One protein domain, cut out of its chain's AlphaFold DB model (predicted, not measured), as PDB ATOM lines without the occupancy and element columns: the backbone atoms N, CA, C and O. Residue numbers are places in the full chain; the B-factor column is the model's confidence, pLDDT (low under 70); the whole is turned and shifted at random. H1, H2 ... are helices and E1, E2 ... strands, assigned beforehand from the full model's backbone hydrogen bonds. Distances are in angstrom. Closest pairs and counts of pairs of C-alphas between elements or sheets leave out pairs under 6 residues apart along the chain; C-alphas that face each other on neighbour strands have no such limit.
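Overview. This is residues 12 to 101 and 309 to 344 of the 346 residues of an uncharacterized protein of viral metagenome (UniProt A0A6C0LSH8). A short helix, H1, forms the core, with two small strand hairpins, E1 with E2 and E3 with E4, the strand E5 and the helix H3 set round it. H2 and H4 lie far from the core, H2 beyond E3 and H4 beyond H3. The 126 printed residues hold four named helices and five named strands, in the order E1 E2 H1 E3 E4 H2 E5 H3 H4; both two-stranded sheets are antiparallel and the class is mixed. The whole is compact, with a radius of gyration of the C-alphas of 14.7 A and spans of 40 by 37 by 26 A.

Along the chain. E1 is residues 36 to 42, 18.1 A long, from C-alpha 36 at (34.698, -43.064, 3.703). E2 is residues 45 to 50, 16.3 A, H1 51 to 58, E3 69 to 72, E4 87 to 90, H2 92 to 100 and E5 310 to 313. H3 is residues 315 to 326, 16.9 A, and H4 334 to 342, ending at (61.639, -50.583, 14.185).

Arrangement. In the hairpin E1 and E2, N 38 and O 49 are 2.9 A apart; in the hairpin E3 and E4, N 71 and O 88 are 2.8 A apart. The closest C-alphas of H1 and E3, Gln 53 and Ile 70, are 5.6 A apart. H1 touches H3, by residues 317 to 321 of H3 alone, closest at C-alphas 57 and 317, 6.1 A; the tilt of 68 degrees is steep, only just short of about perpendicular. H3 and H4 are close but not clearly touching, closest at C-alphas 316 and 341, 6.6 A. Every O i to N i+4 pair is within hydrogen-bond range in H2, H3 and H4, and 3 of 4 in H1.

Size, cuts and confidence. Residues 102 to 308 are not printed, and C-alphas 101 and 309 are 31.3 A apart. The link E3 to E4 is long. Mean pLDDT of the printed part is 78.5; 21 residues are under 70, among them 74 to 81.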
ATOM      1  N   ILE A  12      46.991 -45.210   0.224       87.25
ATOM      2  CA  ILE A  12      46.092 -44.083   0.429       87.25
ATOM      3  C   ILE A  12      46.699 -42.837  -0.208       87.25
ATOM      4  O   ILE A  12      47.918 -42.664  -0.184       87.25
ATOM      5  N   SER A  13      45.867 -42.005  -0.827       86.19
ATOM      6  CA  SER A  13      46.329 -40.788  -1.489       86.19
ATOM      7  C   SER A  13      46.098 -39.529  -0.663       86.19
ATOM      8  O   SER A  13      45.255 -39.505   0.238       86.19
ATOM      9  N   SER A  14      46.795 -38.447  -1.017       79.00
ATOM     10  CA  SER A  14      46.592 -37.114  -0.438       79.00
ATOM     11  C   SER A  14      45.197 -36.530  -0.724       79.00
ATOM     12  O   SER A  14      44.795 -35.548  -0.108       79.00
ATOM     13  N   TYR A  15      44.430 -37.155  -1.620       75.12
ATOM     14  CA  TYR A  15      43.046 -36.808  -1.961       75.12
ATOM     15  C   TYR A  15      42.030 -37.748  -1.284       75.12
ATOM     16  O   TYR A  15      40.832 -37.701  -1.569       75.12
ATOM     17  N   GLY A  16      42.493 -38.659  -0.421       75.38
ATOM     18  CA  GLY A  16      41.643 -39.635   0.257       75.38
ATOM     19  C   GLY A  16      41.152 -40.763  -0.651       75.38
ATOM     20  O   GLY A  16      40.146 -41.411  -0.346       75.38
ATOM     21  N   ARG A  17      41.837 -41.020  -1.773       81.44
ATOM     22  CA  ARG A  17      41.588 -42.208  -2.599       81.44
ATOM     23  C   ARG A  17      42.326 -43.407  -2.016       81.44
ATOM     24  O   ARG A  17      43.363 -43.262  -1.378       81.44
ATOM     25  N   VAL A  18      41.802 -44.605  -2.260       82.44
ATOM     26  CA  VAL A  18      42.393 -45.858  -1.773       82.44
ATOM     27  C   VAL A  18      42.607 -46.801  -2.948       82.44
ATOM     28  O   VAL A  18      41.678 -47.047  -3.718       82.44
ATOM     29  N   ARG A  19      43.812 -47.361  -3.087       82.00
ATOM     30  CA  ARG A  19      44.121 -48.396  -4.086       82.00
ATOM     31  C   ARG A  19      44.693 -49.643  -3.437       82.00
ATOM     32  O   ARG A  19      45.280 -49.586  -2.362       82.00
ATOM     33  N   ASN A  20      44.506 -50.784  -4.087       80.19
ATOM     34  CA  ASN A  20      45.109 -52.040  -3.642       80.19
ATOM     35  C   ASN A  20      46.501 -52.253  -4.263       80.19
ATOM     36  O   ASN A  20      46.946 -51.479  -5.109       80.19
ATOM     37  N   LYS A  21      47.133 -53.377  -3.908       77.75
ATOM     38  CA  LYS A  21      48.445 -53.794  -4.421       77.75
ATOM     39  C   LYS A  21      48.533 -54.020  -5.934       77.75
ATOM     40  O   LYS A  21      49.616 -54.254  -6.434       77.75
ATOM     41  N   PHE A  22      47.406 -54.007  -6.646       73.56
ATOM     42  CA  PHE A  22      47.334 -54.152  -8.103       73.56
ATOM     43  C   PHE A  22      47.081 -52.808  -8.805       73.56
ATOM     44  O   PHE A  22      46.766 -52.792  -9.991       73.56
ATOM     45  N   GLY A  23      47.148 -51.684  -8.078       72.31
ATOM     46  CA  GLY A  23      46.921 -50.342  -8.630       72.31
ATOM     47  C   GLY A  23      45.441 -49.990  -8.807       72.31
ATOM     48  O   GLY A  23      45.101 -48.900  -9.248       72.31
ATOM     49  N   ILE A  24      44.522 -50.875  -8.417       73.69
ATOM     50  CA  ILE A  24      43.086 -50.644  -8.592       73.69
ATOM     51  C   ILE A  24      42.601 -49.662  -7.526       73.69
ATOM     52  O   ILE A  24      42.486 -50.032  -6.352       73.69
ATOM     53  N   VAL A  25      42.278 -48.438  -7.950       75.38
ATOM     54  CA  VAL A  25      41.613 -47.426  -7.118       75.38
ATOM     55  C   VAL A  25      40.165 -47.848  -6.889       75.38
ATOM     56  O   VAL A  25      39.419 -48.107  -7.834       75.38
ATOM     57  N   ARG A  26      39.760 -47.929  -5.624       67.69
ATOM     58  CA  ARG A  26      38.390 -48.247  -5.224       67.69
ATOM     59  C   ARG A  26      37.742 -47.031  -4.591       67.69
ATOM     60  O   ARG A  26      38.356 -46.364  -3.764       67.69
ATOM     61  N   THR A  27      36.473 -46.810  -4.919       66.12
ATOM     62  CA  THR A  27      35.617 -45.922  -4.131       66.12
ATOM     63  C   THR A  27      35.407 -46.573  -2.762       66.12
ATOM     64  O   THR A  27      34.868 -47.685  -2.712       66.12
ATOM     65  N   PRO A  28      35.854 -45.949  -1.658       71.25
ATOM     66  CA  PRO A  28      35.659 -46.511  -0.329       71.25
ATOM     67  C   PRO A  28      34.163 -46.572   0.003       71.25
ATOM     68  O   PRO A  28      33.380 -45.726  -0.437       71.25
ATOM     69  N   SER A  29      33.755 -47.573   0.783       70.50
ATOM     70  CA  SER A  29      32.388 -47.629   1.309       70.50
ATOM     71  C   SER A  29      32.163 -46.467   2.274       70.50
ATOM     72  O   SER A  29      33.119 -45.945   2.837       70.50
ATOM     73  N   ARG A  30      30.916 -46.041   2.477       75.81
ATOM     74  CA  ARG A  30      30.585 -45.002   3.462       75.81
ATOM     75  C   ARG A  30      29.949 -45.635   4.690       75.81
ATOM     76  O   ARG A  30      29.181 -46.587   4.558       75.81
ATOM     77  N   ASP A  31      30.285 -45.124   5.867       73.69
ATOM     78  CA  ASP A  31      29.617 -45.512   7.107       73.69
ATOM     79  C   ASP A  31      28.215 -44.871   7.218       73.69
ATOM     80  O   ASP A  31      27.758 -44.155   6.323       73.69
ATOM     81  N   ARG A  32      27.521 -45.108   8.339       65.69
ATOM     82  CA  ARG A  32      26.178 -44.548   8.589       65.69
ATOM     83  C   ARG A  32      26.137 -43.015   8.660       65.69
ATOM     84  O   ARG A  32      25.054 -42.442   8.603       65.69
ATOM     85  N   TYR A  33      27.289 -42.372   8.821       65.25
ATOM     86  CA  TYR A  33      27.457 -40.925   8.906       65.25
ATOM     87  C   TYR A  33      28.023 -40.323   7.612       65.25
ATOM     88  O   TYR A  33      28.192 -39.112   7.526       65.25
ATOM     89  N   GLY A  34      28.281 -41.149   6.592       65.69
ATOM     90  CA  GLY A  34      28.781 -40.723   5.290       65.69
ATOM     91  C   GLY A  34      30.306 -40.707   5.158       65.69
ATOM     92  O   GLY A  34      30.794 -40.388   4.067       65.69
ATOM     93  N   TYR A  35      31.059 -41.082   6.199       75.12
ATOM     94  CA  TYR A  35      32.522 -41.077   6.182       75.12
ATOM     95  C   TYR A  35      33.083 -42.252   5.373       75.12
ATOM     96  O   TYR A  35      32.673 -43.398   5.586       75.12
ATOM     97  N   PRO A  36      34.050 -42.004   4.468       78.06
ATOM     98  CA  PRO A  36      34.698 -43.064   3.703       78.06
ATOM     99  C   PRO A  36      35.526 -44.015   4.581       78.06
ATOM    100  O   PRO A  36      36.371 -43.584   5.371       78.06
ATOM    101  N   VAL A  37      35.306 -45.315   4.392       83.50
ATOM    102  CA  VAL A  37      35.983 -46.422   5.071       83.50
ATOM    103  C   VAL A  37      36.534 -47.433   4.069       83.50
ATOM    104  O   VAL A  37      35.920 -47.718   3.035       83.50
ATOM    105  N   PHE A  38      37.683 -48.022   4.393       84.75
ATOM    106  CA  PHE A  38      38.251 -49.139   3.648       84.75
ATOM    107  C   PHE A  38      38.450 -50.354   4.556       84.75
ATOM    108  O   PHE A  38      38.810 -50.234   5.726       84.75
ATOM    109  N   GLY A  39      38.184 -51.539   4.008       84.12
ATOM    110  CA  GLY A  39      38.387 -52.808   4.700       84.12
ATOM    111  C   GLY A  39      39.749 -53.409   4.379       84.12
ATOM    112  O   GLY A  39      40.128 -53.476   3.208       84.12
ATOM    113  N   THR A  40      40.450 -53.903   5.396       84.88
ATOM    114  CA  THR A  40      41.686 -54.680   5.236       84.88
ATOM    115  C   THR A  40      41.756 -55.829   6.236       84.88
ATOM    116  O   THR A  40      40.974 -55.895   7.186       84.88
ATOM    117  N   THR A  41      42.669 -56.767   6.001       83.88
ATOM    118  CA  THR A  41      43.054 -57.747   7.016       83.88
ATOM    119  C   THR A  41      44.138 -57.110   7.871       83.88
ATOM    120  O   THR A  41      45.136 -56.660   7.327       83.88
ATOM    121  N   HIS A  42      43.933 -57.079   9.179       83.50
ATOM    122  CA  HIS A  42      44.863 -56.544  10.165       83.50
ATOM    123  C   HIS A  42      44.919 -57.536  11.329       83.50
ATOM    124  O   HIS A  42      43.862 -57.965  11.808       83.50
ATOM    125  N   ARG A  43      46.121 -57.958  11.744       81.88
ATOM    126  CA  ARG A  43      46.309 -59.016  12.765       81.88
ATOM    127  C   ARG A  43      45.419 -60.251  12.524       81.88
ATOM    128  O   ARG A  43      44.662 -60.676  13.397       81.88
ATOM    129  N   GLU A  44      45.444 -60.757  11.288       81.38
ATOM    130  CA  GLU A  44      44.666 -61.918  10.802       81.38
ATOM    131  C   GLU A  44      43.129 -61.771  10.847       81.38
ATOM    132  O   GLU A  44      42.396 -62.698  10.497       81.38
ATOM    133  N   LYS A  45      42.608 -60.593  11.204       82.06
ATOM    134  CA  LYS A  45      41.170 -60.304  11.272       82.06
ATOM    135  C   LYS A  45      40.774 -59.281  10.219       82.06
ATOM    136  O   LYS A  45      41.508 -58.345   9.923       82.06
ATOM    137  N   LYS A  46      39.577 -59.428   9.649       84.31
ATOM    138  CA  LYS A  46      39.012 -58.402   8.761       84.31
ATOM    139  C   LYS A  46      38.537 -57.219   9.596       84.31
ATOM    140  O   LYS A  46      37.698 -57.391  10.476       84.31
ATOM    141  N   MET A  47      39.052 -56.036   9.296       85.69
ATOM    142  CA  MET A  47      38.739 -54.790   9.992       85.69
ATOM    143  C   MET A  47      38.461 -53.669   8.987       85.69
ATOM    144  O   MET A  47      38.860 -53.753   7.824       85.69
ATOM    145  N   ALA A  48      37.757 -52.629   9.432       86.62
ATOM    146  CA  ALA A  48      37.479 -51.431   8.647       86.62
ATOM    147  C   ALA A  48      38.135 -50.212   9.301       86.62
ATOM    148  O   ALA A  48      38.081 -50.062  10.520       86.62
ATOM    149  N   PHE A  49      38.726 -49.350   8.479       88.31
ATOM    150  CA  PHE A  49      39.411 -48.135   8.906       88.31
ATOM    151  C   PHE A  49      38.850 -46.925   8.161       88.31
ATOM    152  O   PHE A  49      38.509 -47.013   6.979       88.31
ATOM    153  N   PHE A  50      38.764 -45.789   8.850       89.31
ATOM    154  CA  PHE A  50      38.385 -44.518   8.238       89.31
ATOM    155  C   PHE A  50      39.543 -43.960   7.415       89.31
ATOM    156  O   PHE A  50      40.671 -43.881   7.897       89.31
ATOM    157  N   VAL A  51      39.246 -43.532   6.187       85.69
ATOM    158  CA  VAL A  51      40.242 -42.988   5.252       85.69
ATOM    159  C   VAL A  51      40.953 -41.778   5.869       85.69
ATOM    160  O   VAL A  51      42.167 -41.814   6.034       85.69
ATOM    161  N   HIS A  52      40.196 -40.765   6.301       85.00
ATOM    162  CA  HIS A  52      40.743 -39.524   6.867       85.00
ATOM    163  C   HIS A  52      41.613 -39.756   8.109       85.00
ATOM    164  O   HIS A  52      42.637 -39.105   8.258       85.00
ATOM    165  N   GLN A  53      41.248 -40.722   8.959       89.94
ATOM    166  CA  GLN A  53      42.017 -41.092  10.150       89.94
ATOM    167  C   GLN A  53      43.392 -41.669   9.776       89.94
ATOM    168  O   GLN A  53      44.423 -41.228  10.272       89.94
ATOM    169  N   VAL A  54      43.420 -42.621   8.838       90.25
ATOM    170  CA  VAL A  54      44.676 -43.221   8.366       90.25
ATOM    171  C   VAL A  54      45.535 -42.202   7.611       90.25
ATOM    172  O   VAL A  54      46.757 -42.277   7.703       90.25
ATOM    173  N   GLN A  55      44.934 -41.220   6.925       88.81
ATOM    174  CA  GLN A  55      45.687 -40.147   6.262       88.81
ATOM    175  C   GLN A  55      46.562 -39.362   7.238       88.81
ATOM    176  O   GLN A  55      47.722 -39.132   6.917       88.81
ATOM    177  N   GLY A  56      46.079 -39.001   8.429       88.12
ATOM    178  CA  GLY A  56      46.925 -38.217   9.334       88.12
ATOM    179  C   GLY A  56      48.112 -38.981   9.900       88.12
ATOM    180  O   GLY A  56      49.137 -38.368  10.174       88.12
ATOM    181  N   VAL A  57      48.035 -40.312   9.989       90.56
ATOM    182  CA  VAL A  57      49.217 -41.124  10.303       90.56
ATOM    183  C   VAL A  57      50.130 -41.268   9.084       90.56
ATOM    184  O   VAL A  57      51.340 -41.120   9.213       90.56
ATOM    185  N   ALA A  58      49.565 -41.544   7.906       90.06
ATOM    186  CA  ALA A  58      50.325 -41.800   6.681       90.06
ATOM    187  C   ALA A  58      51.065 -40.560   6.148       90.06
ATOM    188  O   ALA A  58      52.137 -40.693   5.564       90.06
ATOM    189  N   PHE A  59      50.501 -39.369   6.354       86.62
ATOM    190  CA  PHE A  59      51.063 -38.078   5.944       86.62
ATOM    191  C   PHE A  59      51.657 -37.283   7.119       86.62
ATOM    192  O   PHE A  59      51.932 -36.097   6.967       86.62
ATOM    193  N   ASP A  60      51.844 -37.934   8.272       86.56
ATOM    194  CA  ASP A  60      52.488 -37.387   9.473       86.56
ATOM    195  C   ASP A  60      51.944 -36.015   9.912       86.56
ATOM    196  O   ASP A  60      52.669 -35.035  10.081       86.56
ATOM    197  N   PHE A  61      50.624 -35.927  10.076       86.06
ATOM    198  CA  PHE A  61      49.990 -34.683  10.496       86.06
ATOM    199  C   PHE A  61      50.426 -34.280  11.909       86.06
ATOM    200  O   PHE A  61      50.492 -35.126  12.808       86.06
ATOM    201  N   PRO A  62      50.625 -32.972  12.155       83.12
ATOM    202  CA  PRO A  62      50.946 -32.482  13.483       83.12
ATOM    203  C   PRO A  62      49.796 -32.788  14.450       83.12
ATOM    204  O   PRO A  62      48.628 -32.522  14.163       83.12
ATOM    205  N   ARG A  63      50.139 -33.332  15.621       88.62
ATOM    206  CA  ARG A  63      49.181 -33.752  16.652       88.62
ATOM    207  C   ARG A  63      49.684 -33.375  18.041       88.62
ATOM    208  O   ARG A  63      50.841 -33.638  18.369       88.62
ATOM    209  N   LYS A  64      48.800 -32.847  18.883       86.50
ATOM    210  CA  LYS A  64      49.025 -32.603  20.315       86.50
ATOM    211  C   LYS A  64      48.398 -33.717  21.173       86.50
ATOM    212  O   LYS A  64      47.442 -34.349  20.723       86.50
ATOM    213  N   PRO A  65      48.891 -33.954  22.404       84.69
ATOM    214  CA  PRO A  65      48.232 -34.866  23.342       84.69
ATOM    215  C   PRO A  65      46.751 -34.507  23.545       84.69
ATOM    216  O   PRO A  65      46.400 -33.329  23.625       84.69
ATOM    217  N   GLY A  66      45.885 -35.517  23.607       83.06
ATOM    218  CA  GLY A  66      44.431 -35.385  23.727       83.06
ATOM    219  C   GLY A  66      43.675 -35.207  22.404       83.06
ATOM    220  O   GLY A  66      42.441 -35.231  22.405       83.06
ATOM    221  N   GLN A  67      44.370 -35.045  21.272       88.31
ATOM    222  CA  GLN A  67      43.751 -35.002  19.943       88.31
ATOM    223  C   GLN A  67      43.617 -36.415  19.361       88.31
ATOM    224  O   GLN A  67      44.477 -36.894  18.618       88.31
ATOM    225  N   ASN A  68      42.525 -37.088  19.724       87.00
ATOM    226  CA  ASN A  68      42.318 -38.513  19.441       87.00
ATOM    227  C   ASN A  68      41.549 -38.783  18.136       87.00
ATOM    228  O   ASN A  68      41.334 -39.942  17.782       87.00
ATOM    229  N   SER A  69      41.111 -37.745  17.421       85.75
ATOM    230  CA  SER A  69      40.407 -37.880  16.146       85.75
ATOM    231  C   SER A  69      40.919 -36.881  15.117       85.75
ATOM    232  O   SER A  69      41.426 -35.815  15.447       85.75
ATOM    233  N   ILE A  70      40.789 -37.234  13.844       85.00
ATOM    234  CA  ILE A  70      40.917 -36.293  12.730       85.00
ATOM    235  C   ILE A  70      39.558 -35.681  12.394       85.00
ATOM    236  O   ILE A  70      38.557 -36.397  12.306       85.00
ATOM    237  N   ASP A  71      39.552 -34.366  12.212       81.62
ATOM    238  CA  ASP A  71      38.400 -33.545  11.867       81.62
ATOM    239  C   ASP A  71      38.588 -32.865  10.505       81.62
ATOM    240  O   ASP A  71      39.716 -32.641  10.055       81.62
ATOM    241  N   HIS A  72      37.464 -32.529   9.874       79.38
ATOM    242  CA  HIS A  72      37.400 -31.830   8.593       79.38
ATOM    243  C   HIS A  72      37.274 -30.325   8.834       79.38
ATOM    244  O   HIS A  72      36.307 -29.886   9.452       79.38
ATOM    245  N   ILE A  73      38.222 -29.525   8.342       72.25
ATOM    246  CA  ILE A  73      38.289 -28.079   8.617       72.25
ATOM    247  C   ILE A  73      37.064 -27.346   8.048       72.25
ATOM    248  O   ILE A  73      36.459 -26.544   8.754       72.25
ATOM    249  N   THR A  74      36.677 -27.646   6.806       64.81
ATOM    250  CA  THR A  74      35.514 -27.062   6.110       64.81
ATOM    251  C   THR A  74      34.280 -27.974   6.128       64.81
ATOM    252  O   THR A  74      33.252 -27.653   5.533       64.81
ATOM    253  N   GLY A  75      34.344 -29.109   6.833       62.41
ATOM    254  CA  GLY A  75      33.292 -30.128   6.827       62.41
ATOM    255  C   GLY A  75      33.309 -31.029   5.582       62.41
ATOM    256  O   GLY A  75      34.324 -31.170   4.903       62.41
ATOM    257  N   LEU A  76      32.181 -31.698   5.312       58.25
ATOM    258  CA  LEU A  76      32.037 -32.684   4.223       58.25
ATOM    259  C   LEU A  76      31.440 -32.106   2.926       58.25
ATOM    260  O   LEU A  76      31.190 -32.871   1.993       58.25
ATOM    261  N   ASP A  77      31.180 -30.796   2.878       49.06
ATOM    262  CA  ASP A  77      30.492 -30.130   1.760       49.06
ATOM    263  C   ASP A  77      31.423 -29.757   0.588       49.06
ATOM    264  O   ASP A  77      30.952 -29.269  -0.437       49.06
ATOM    265  N   ASP A  78      32.723 -30.036   0.712       50.84
ATOM    266  CA  ASP A  78      33.732 -29.878  -0.343       50.84
ATOM    267  C   ASP A  78      33.620 -30.981  -1.426       50.84
ATOM    268  O   ASP A  78      33.122 -32.082  -1.171       50.84
ATOM    269  N   GLU A  79      34.108 -30.708  -2.640       45.91
ATOM    270  CA  GLU A  79      34.211 -31.664  -3.754       45.91
ATOM    271  C   GLU A  79      35.143 -32.839  -3.396       45.91
ATOM    272  O   GLU A  79      34.866 -33.996  -3.735       45.91
ATOM    273  N   TYR A  80      36.197 -32.564  -2.616       58.19
ATOM    274  CA  TYR A  80      37.148 -33.559  -2.110       58.19
ATOM    275  C   TYR A  80      37.342 -33.428  -0.596       58.19
ATOM    276  O   TYR A  80      38.402 -33.007  -0.133       58.19
ATOM    277  N   PRO A  81      36.367 -33.860   0.222       66.38
ATOM    278  CA  PRO A  81      36.397 -33.591   1.657       66.38
ATOM    279  C   PRO A  81      37.593 -34.254   2.355       66.38
ATOM    280  O   PRO A  81      38.072 -33.750   3.356       66.38
ATOM    281  N   ASN A  82      38.129 -35.351   1.815       74.31
ATOM    282  CA  ASN A  82      39.290 -36.047   2.380       74.31
ATOM    283  C   ASN A  82      40.636 -35.578   1.802       74.31
ATOM    284  O   ASN A  82      41.617 -36.324   1.850       74.31
ATOM    285  N   ARG A  83      40.708 -34.387   1.208       75.12
ATOM    286  CA  ARG A  83      41.997 -33.810   0.836       75.12
ATOM    287  C   ARG A  83      42.771 -33.453   2.106       75.12
ATOM    288  O   ARG A  83      42.189 -32.974   3.073       75.12
ATOM    289  N   ILE A  84      44.067 -33.757   2.135       76.62
ATOM    290  CA  ILE A  84      44.886 -33.639   3.355       76.62
ATOM    291  C   ILE A  84      44.950 -32.215   3.927       76.62
ATOM    292  O   ILE A  84      45.122 -32.059   5.127       76.62
ATOM    293  N   ASP A  85      44.779 -31.190   3.093       74.56
ATOM    294  CA  ASP A  85      44.700 -29.779   3.489       74.56
ATOM    295  C   ASP A  85      43.389 -29.424   4.210       74.56
ATOM    296  O   ASP A  85      43.353 -28.454   4.962       74.56
ATOM    297  N   ASN A  86      42.338 -30.228   4.038       74.69
ATOM    298  CA  ASN A  86      41.075 -30.108   4.760       74.69
ATOM    299  C   ASN A  86      41.029 -30.963   6.041       74.69
ATOM    300  O   ASN A  86      39.994 -31.047   6.698       74.69
ATOM    301  N   LEU A  87      42.121 -31.630   6.416       82.75
ATOM    302  CA  LEU A  87      42.152 -32.540   7.559       82.75
ATOM    303  C   LEU A  87      43.112 -32.045   8.640       82.75
ATOM    304  O   LEU A  87      44.215 -31.586   8.358       82.75
ATOM    305  N   ARG A  88      42.720 -32.194   9.908       84.62
ATOM    306  CA  ARG A  88      43.614 -31.962  11.052       84.62
ATOM    307  C   ARG A  88      43.271 -32.852  12.233       84.62
ATOM    308  O   ARG A  88      42.112 -33.212  12.414       84.62
ATOM    309  N   TYR A  89      44.253 -33.152  13.078       86.75
ATOM    310  CA  TYR A  89      43.963 -33.718  14.392       86.75
ATOM    311  C   TYR A  89      43.205 -32.708  15.261       86.75
ATOM    312  O   TYR A  89      43.515 -31.516  15.265       86.75
ATOM    313  N   ALA A  90      42.206 -33.203  15.986       85.75
ATOM    314  CA  ALA A  90      41.347 -32.436  16.865       85.75
ATOM    315  C   ALA A  90      40.975 -33.252  18.111       85.75
ATOM    316  O   ALA A  90      40.888 -34.482  18.093       85.75
ATOM    317  N   ASN A  91      40.747 -32.558  19.219       86.50
ATOM    318  CA  ASN A  91      40.081 -33.118  20.390       86.50
ATOM    319  C   ASN A  91      38.550 -32.905  20.302       86.50
ATOM    320  O   ASN A  91      38.082 -32.128  19.463       86.50
ATOM    321  N   PRO A  92      37.737 -33.556  21.158       81.12
ATOM    322  CA  PRO A  92      36.278 -33.431  21.101       81.12
ATOM    323  C   PRO A  92      35.765 -31.989  21.197       81.12
ATOM    324  O   PRO A  92      34.772 -31.653  20.555       81.12
ATOM    325  N   THR A  93      36.445 -31.130  21.960       80.69
ATOM    326  CA  THR A  93      36.095 -29.712  22.100       80.69
ATOM    327  C   THR A  93      36.434 -28.928  20.838       80.69
ATOM    328  O   THR A  93      35.609 -28.154  20.373       80.69
ATOM    329  N   GLU A  94      37.602 -29.148  20.236       79.44
ATOM    330  CA  GLU A  94      38.002 -28.535  18.961       79.44
ATOM    331  C   GLU A  94      37.063 -28.949  17.823       79.44
ATOM    332  O   GLU A  94      36.626 -28.104  17.045       79.44
ATOM    333  N   GLN A  95      36.687 -30.227  17.768       75.69
ATOM    334  CA  GLN A  95      35.736 -30.742  16.787       75.69
ATOM    335  C   GLN A  95      34.316 -30.207  17.030       75.69
ATOM    336  O   GLN A  95      33.597 -29.876  16.086       75.69
ATOM    337  N   ALA A  96      33.893 -30.081  18.292       70.44
ATOM    338  CA  ALA A  96      32.642 -29.411  18.627       70.44
ATOM    339  C   ALA A  96      32.684 -27.931  18.225       70.44
ATOM    340  O   ALA A  96      31.726 -27.455  17.631       70.44
ATOM    341  N   ASN A  97      33.799 -27.238  18.460       68.25
ATOM    342  CA  ASN A  97      34.000 -25.838  18.088       68.25
ATOM    343  C   ASN A  97      33.970 -25.628  16.573       68.25
ATOM    344  O   ASN A  97      33.319 -24.703  16.098       68.25
ATOM    345  N   ASN A  98      34.554 -26.547  15.805       66.06
ATOM    346  CA  ASN A  98      34.433 -26.566  14.348       66.06
ATOM    347  C   ASN A  98      32.985 -26.757  13.876       66.06
ATOM    348  O   ASN A  98      32.584 -26.200  12.858       66.06
ATOM    349  N   ARG A  99      32.159 -27.477  14.647       59.28
ATOM    350  CA  ARG A  99      30.704 -27.537  14.421       59.28
ATOM    351  C   ARG A  99      29.967 -26.293  14.924       59.28
ATOM    352  O   ARG A  99      28.814 -26.093  14.533       59.28
ATOM    353  N   THR A 100      30.560 -25.502  15.824       47.19
ATOM    354  CA  THR A 100      29.877 -24.396  16.505       47.19
ATOM    355  C   THR A 100      30.283 -22.974  16.099       47.19
ATOM    356  O   THR A 100      29.435 -22.132  16.395       47.19
ATOM    357  N   CYS A 101      31.403 -22.674  15.401       33.84
ATOM    358  CA  CYS A 101      31.663 -21.430  14.604       33.84
ATOM    359  C   CYS A 101      33.126 -21.311  14.083       33.84
ATOM    360  O   CYS A 101      34.023 -21.764  14.793       33.84
ATOM    361  N   ILE A 309      49.678 -37.466  -4.135       81.25
ATOM    362  CA  ILE A 309      50.738 -38.299  -3.562       81.25
ATOM    363  C   ILE A 309      50.106 -39.574  -3.014       81.25
ATOM    364  O   ILE A 309      49.061 -39.511  -2.370       81.25
ATOM    365  N   TRP A 310      50.742 -40.722  -3.245       84.31
ATOM    366  CA  TRP A 310      50.298 -42.029  -2.758       84.31
ATOM    367  C   TRP A 310      51.274 -42.590  -1.728       84.31
ATOM    368  O   TRP A 310      52.468 -42.677  -1.998       84.31
ATOM    369  N   VAL A 311      50.751 -43.037  -0.587       87.75
ATOM    370  CA  VAL A 311      51.524 -43.650   0.500       87.75
ATOM    371  C   VAL A 311      51.029 -45.073   0.740       87.75
ATOM    372  O   VAL A 311      49.822 -45.318   0.772       87.75
ATOM    373  N   GLU A 312      51.953 -46.023   0.887       89.75
ATOM    374  CA  GLU A 312      51.634 -47.386   1.317       89.75
ATOM    375  C   GLU A 312      51.222 -47.393   2.794       89.75
ATOM    376  O   GLU A 312      51.948 -46.907   3.661       89.75
ATOM    377  N   VAL A 313      50.053 -47.966   3.081       88.81
ATOM    378  CA  VAL A 313      49.540 -48.130   4.440       88.81
ATOM    379  C   VAL A 313      50.178 -49.369   5.050       88.81
ATOM    380  O   VAL A 313      49.819 -50.499   4.714       88.81
ATOM    381  N   LYS A 314      51.127 -49.138   5.955       88.00
ATOM    382  CA  LYS A 314      51.837 -50.185   6.691       88.00
ATOM    383  C   LYS A 314      51.072 -50.614   7.945       88.00
ATOM    384  O   LYS A 314      50.222 -49.873   8.444       88.00
ATOM    385  N   GLU A 315      51.383 -51.796   8.474       85.31
ATOM    386  CA  GLU A 315      50.656 -52.374   9.615       85.31
ATOM    387  C   GLU A 315      50.819 -51.498  10.871       85.31
ATOM    388  O   GLU A 315      49.827 -51.199  11.542       85.31
ATOM    389  N   TRP A 316      52.022 -50.960  11.121       85.69
ATOM    390  CA  TRP A 316      52.252 -50.023  12.234       85.69
ATOM    391  C   TRP A 316      51.419 -48.737  12.144       85.69
ATOM    392  O   TRP A 316      51.086 -48.151  13.174       85.69
ATOM    393  N   MET A 317      51.066 -48.273  10.938       90.12
ATOM    394  CA  MET A 317      50.239 -47.071  10.773       90.12
ATOM    395  C   MET A 317      48.814 -47.329  11.267       90.12
ATOM    396  O   MET A 317      48.205 -46.466  11.901       90.12
ATOM    397  N   LEU A 318      48.294 -48.533  11.007       90.12
ATOM    398  CA  LEU A 318      46.986 -48.973  11.486       90.12
ATOM    399  C   LEU A 318      46.989 -49.148  13.007       90.12
ATOM    400  O   LEU A 318      46.049 -48.708  13.673       90.12
ATOM    401  N   ASP A 319      48.058 -49.728  13.557       88.44
ATOM    402  CA  ASP A 319      48.250 -49.851  15.004       88.44
ATOM    403  C   ASP A 319      48.311 -48.477  15.677       88.44
ATOM    404  O   ASP A 319      47.506 -48.195  16.568       88.44
ATOM    405  N   LYS A 320      49.171 -47.577  15.185       89.12
ATOM    406  CA  LYS A 320      49.287 -46.200  15.684       89.12
ATOM    407  C   LYS A 320      47.942 -45.476  15.638       89.12
ATOM    408  O   LYS A 320      47.543 -44.881  16.636       89.12
ATOM    409  N   GLN A 321      47.199 -45.567  14.532       91.25
ATOM    410  CA  GLN A 321      45.881 -44.937  14.431       91.25
ATOM    411  C   GLN A 321      44.894 -45.468  15.481       91.25
ATOM    412  O   GLN A 321      44.133 -44.695  16.072       91.25
ATOM    413  N   ARG A 322      44.885 -46.781  15.737       90.62
ATOM    414  CA  ARG A 322      44.017 -47.370  16.766       90.62
ATOM    415  C   ARG A 322      44.390 -46.882  18.161       90.62
ATOM    416  O   ARG A 322      43.487 -46.532  18.915       90.62
ATOM    417  N   MET A 323      45.685 -46.803  18.463       88.75
ATOM    418  CA  MET A 323      46.185 -46.312  19.750       88.75
ATOM    419  C   MET A 323      45.902 -44.822  19.964       88.75
ATOM    420  O   MET A 323      45.621 -44.404  21.085       88.75
ATOM    421  N   ILE A 324      45.947 -44.007  18.903       89.00
ATOM    422  CA  ILE A 324      45.533 -42.596  18.968       89.00
ATOM    423  C   ILE A 324      44.038 -42.513  19.290       89.00
ATOM    424  O   ILE A 324      43.638 -41.800  20.204       89.00
ATOM    425  N   THR A 325      43.218 -43.304  18.595       86.75
ATOM    426  CA  THR A 325      41.759 -43.304  18.790       86.75
ATOM    427  C   THR A 325      41.365 -43.762  20.204       86.75
ATOM    428  O   THR A 325      40.419 -43.226  20.779       86.75
ATOM    429  N   SER A 326      42.083 -44.731  20.789       87.19
ATOM    430  CA  SER A 326      41.863 -45.196  22.170       87.19
ATOM    431  C   SER A 326      42.466 -44.270  23.239       87.19
ATOM    432  O   SER A 326      42.164 -44.433  24.422       87.19
ATOM    433  N   GLY A 327      43.314 -43.310  22.851       85.06
ATOM    434  CA  GLY A 327      44.089 -42.471  23.770       85.06
ATOM    435  C   GLY A 327      45.244 -43.207  24.467       85.06
ATOM    436  O   GLY A 327      45.843 -42.670  25.397       85.06
ATOM    437  N   GLU A 328      45.557 -44.438  24.060       86.69
ATOM    438  CA  GLU A 328      46.694 -45.208  24.582       86.69
ATOM    439  C   GLU A 328      48.029 -44.666  24.072       86.69
ATOM    440  O   GLU A 328      49.023 -44.733  24.790       86.69
ATOM    441  N   TYR A 329      48.049 -44.087  22.868       85.50
ATOM    442  CA  TYR A 329      49.272 -43.551  22.267       85.50
ATOM    443  C   TYR A 329      49.917 -42.455  23.128       85.50
ATOM    444  O   TYR A 329      51.134 -42.411  23.270       85.50
ATOM    445  N   ASP A 330      49.103 -41.619  23.775       84.12
ATOM    446  CA  ASP A 330      49.571 -40.535  24.649       84.12
ATOM    447  C   ASP A 330      50.179 -41.038  25.968       84.12
ATOM    448  O   ASP A 330      50.822 -40.275  26.685       84.12
ATOM    449  N   LYS A 331      49.966 -42.319  26.296       84.06
ATOM    450  CA  LYS A 331      50.458 -42.972  27.515       84.06
ATOM    451  C   LYS A 331      51.716 -43.811  27.268       84.06
ATOM    452  O   LYS A 331      52.260 -44.358  28.223       84.06
ATOM    453  N   MET A 332      52.149 -43.956  26.014       80.69
ATOM    454  CA  MET A 332      53.324 -44.754  25.659       80.69
ATOM    455  C   MET A 332      54.627 -44.023  25.978       80.69
ATOM    456  O   MET A 332      54.745 -42.813  25.771       80.69
ATOM    457  N   PHE A 333      55.649 -44.780  26.379       77.88
ATOM    458  CA  PHE A 333      57.007 -44.256  26.422       77.88
ATOM    459  C   PHE A 333      57.595 -44.182  25.008       77.88
ATOM    460  O   PHE A 333      57.283 -44.982  24.124       77.88
ATOM    461  N   VAL A 334      58.507 -43.230  24.793       72.06
ATOM    462  CA  VAL A 334      59.173 -43.022  23.493       72.06
ATOM    463  C   VAL A 334      59.875 -44.296  23.005       72.06
ATOM    464  O   VAL A 334      59.869 -44.578  21.809       72.06
ATOM    465  N   CYS A 335      60.432 -45.106  23.914       71.00
ATOM    466  CA  CYS A 335      61.070 -46.380  23.577       71.00
ATOM    467  C   CYS A 335      60.107 -47.382  22.925       71.00
ATOM    468  O   CYS A 335      60.488 -48.039  21.957       71.00
ATOM    469  N   ASP A 336      58.863 -47.444  23.394       77.56
ATOM    470  CA  ASP A 336      57.846 -48.377  22.904       77.56
ATOM    471  C   ASP A 336      57.368 -47.965  21.504       77.56
ATOM    472  O   ASP A 336      57.190 -48.799  20.615       77.56
ATOM    473  N   ILE A 337      57.249 -46.652  21.269       73.06
ATOM    474  CA  ILE A 337      56.937 -46.082  19.949       73.06
ATOM    475  C   ILE A 337      58.057 -46.406  18.951       73.06
ATOM    476  O   ILE A 337      57.793 -46.805  17.817       73.06
ATOM    477  N   VAL A 338      59.316 -46.257  19.371       73.25
ATOM    478  CA  VAL A 338      60.486 -46.554  18.535       73.25
ATOM    479  C   VAL A 338      60.568 -48.049  18.214       73.25
ATOM    480  O   VAL A 338      60.869 -48.397  17.074       73.25
ATOM    481  N   GLN A 339      60.283 -48.937  19.171       75.06
ATOM    482  CA  GLN A 339      60.235 -50.384  18.927       75.06
ATOM    483  C   GLN A 339      59.138 -50.765  17.927       75.06
ATOM    484  O   GLN A 339      59.414 -51.530  17.005       75.06
ATOM    485  N   MET A 340      57.944 -50.176  18.049       73.88
ATOM    486  CA  MET A 340      56.829 -50.387  17.118       73.88
ATOM    487  C   MET A 340      57.181 -49.987  15.676       73.88
ATOM    488  O   MET A 340      56.774 -50.656  14.731       73.88
ATOM    489  N   ILE A 341      57.943 -48.906  15.490       71.50
ATOM    490  CA  ILE A 341      58.395 -48.470  14.157       71.50
ATOM    491  C   ILE A 341      59.545 -49.357  13.651       71.50
ATOM    492  O   ILE A 341      59.625 -49.655  12.461       71.50
ATOM    493  N   LYS A 342      60.450 -49.789  14.541       68.75
ATOM    494  CA  LYS A 342      61.639 -50.583  14.185       68.75
ATOM    495  C   LYS A 342      61.333 -52.027  13.797       68.75
ATOM    496  O   LYS A 342      62.066 -52.554  12.966       68.75
ATOM    497  N   SER A 343      60.278 -52.644  14.332       61.81
ATOM    498  CA  SER A 343      59.912 -54.041  14.038       61.81
ATOM    499  C   SER A 343      59.530 -54.316  12.577       61.81
ATOM    500  O   SER A 343      59.232 -55.454  12.240       61.81
ATOM    501  N   GLU A 344      59.516 -53.298  11.714       54.72
ATOM    502  CA  GLU A 344      59.282 -53.437  10.273       54.72
ATOM    503  C   GLU A 344      60.535 -53.271   9.399       54.72
ATOM    504  O   GLU A 344      60.478 -53.531   8.198       54.72
TER     505      GLU A 344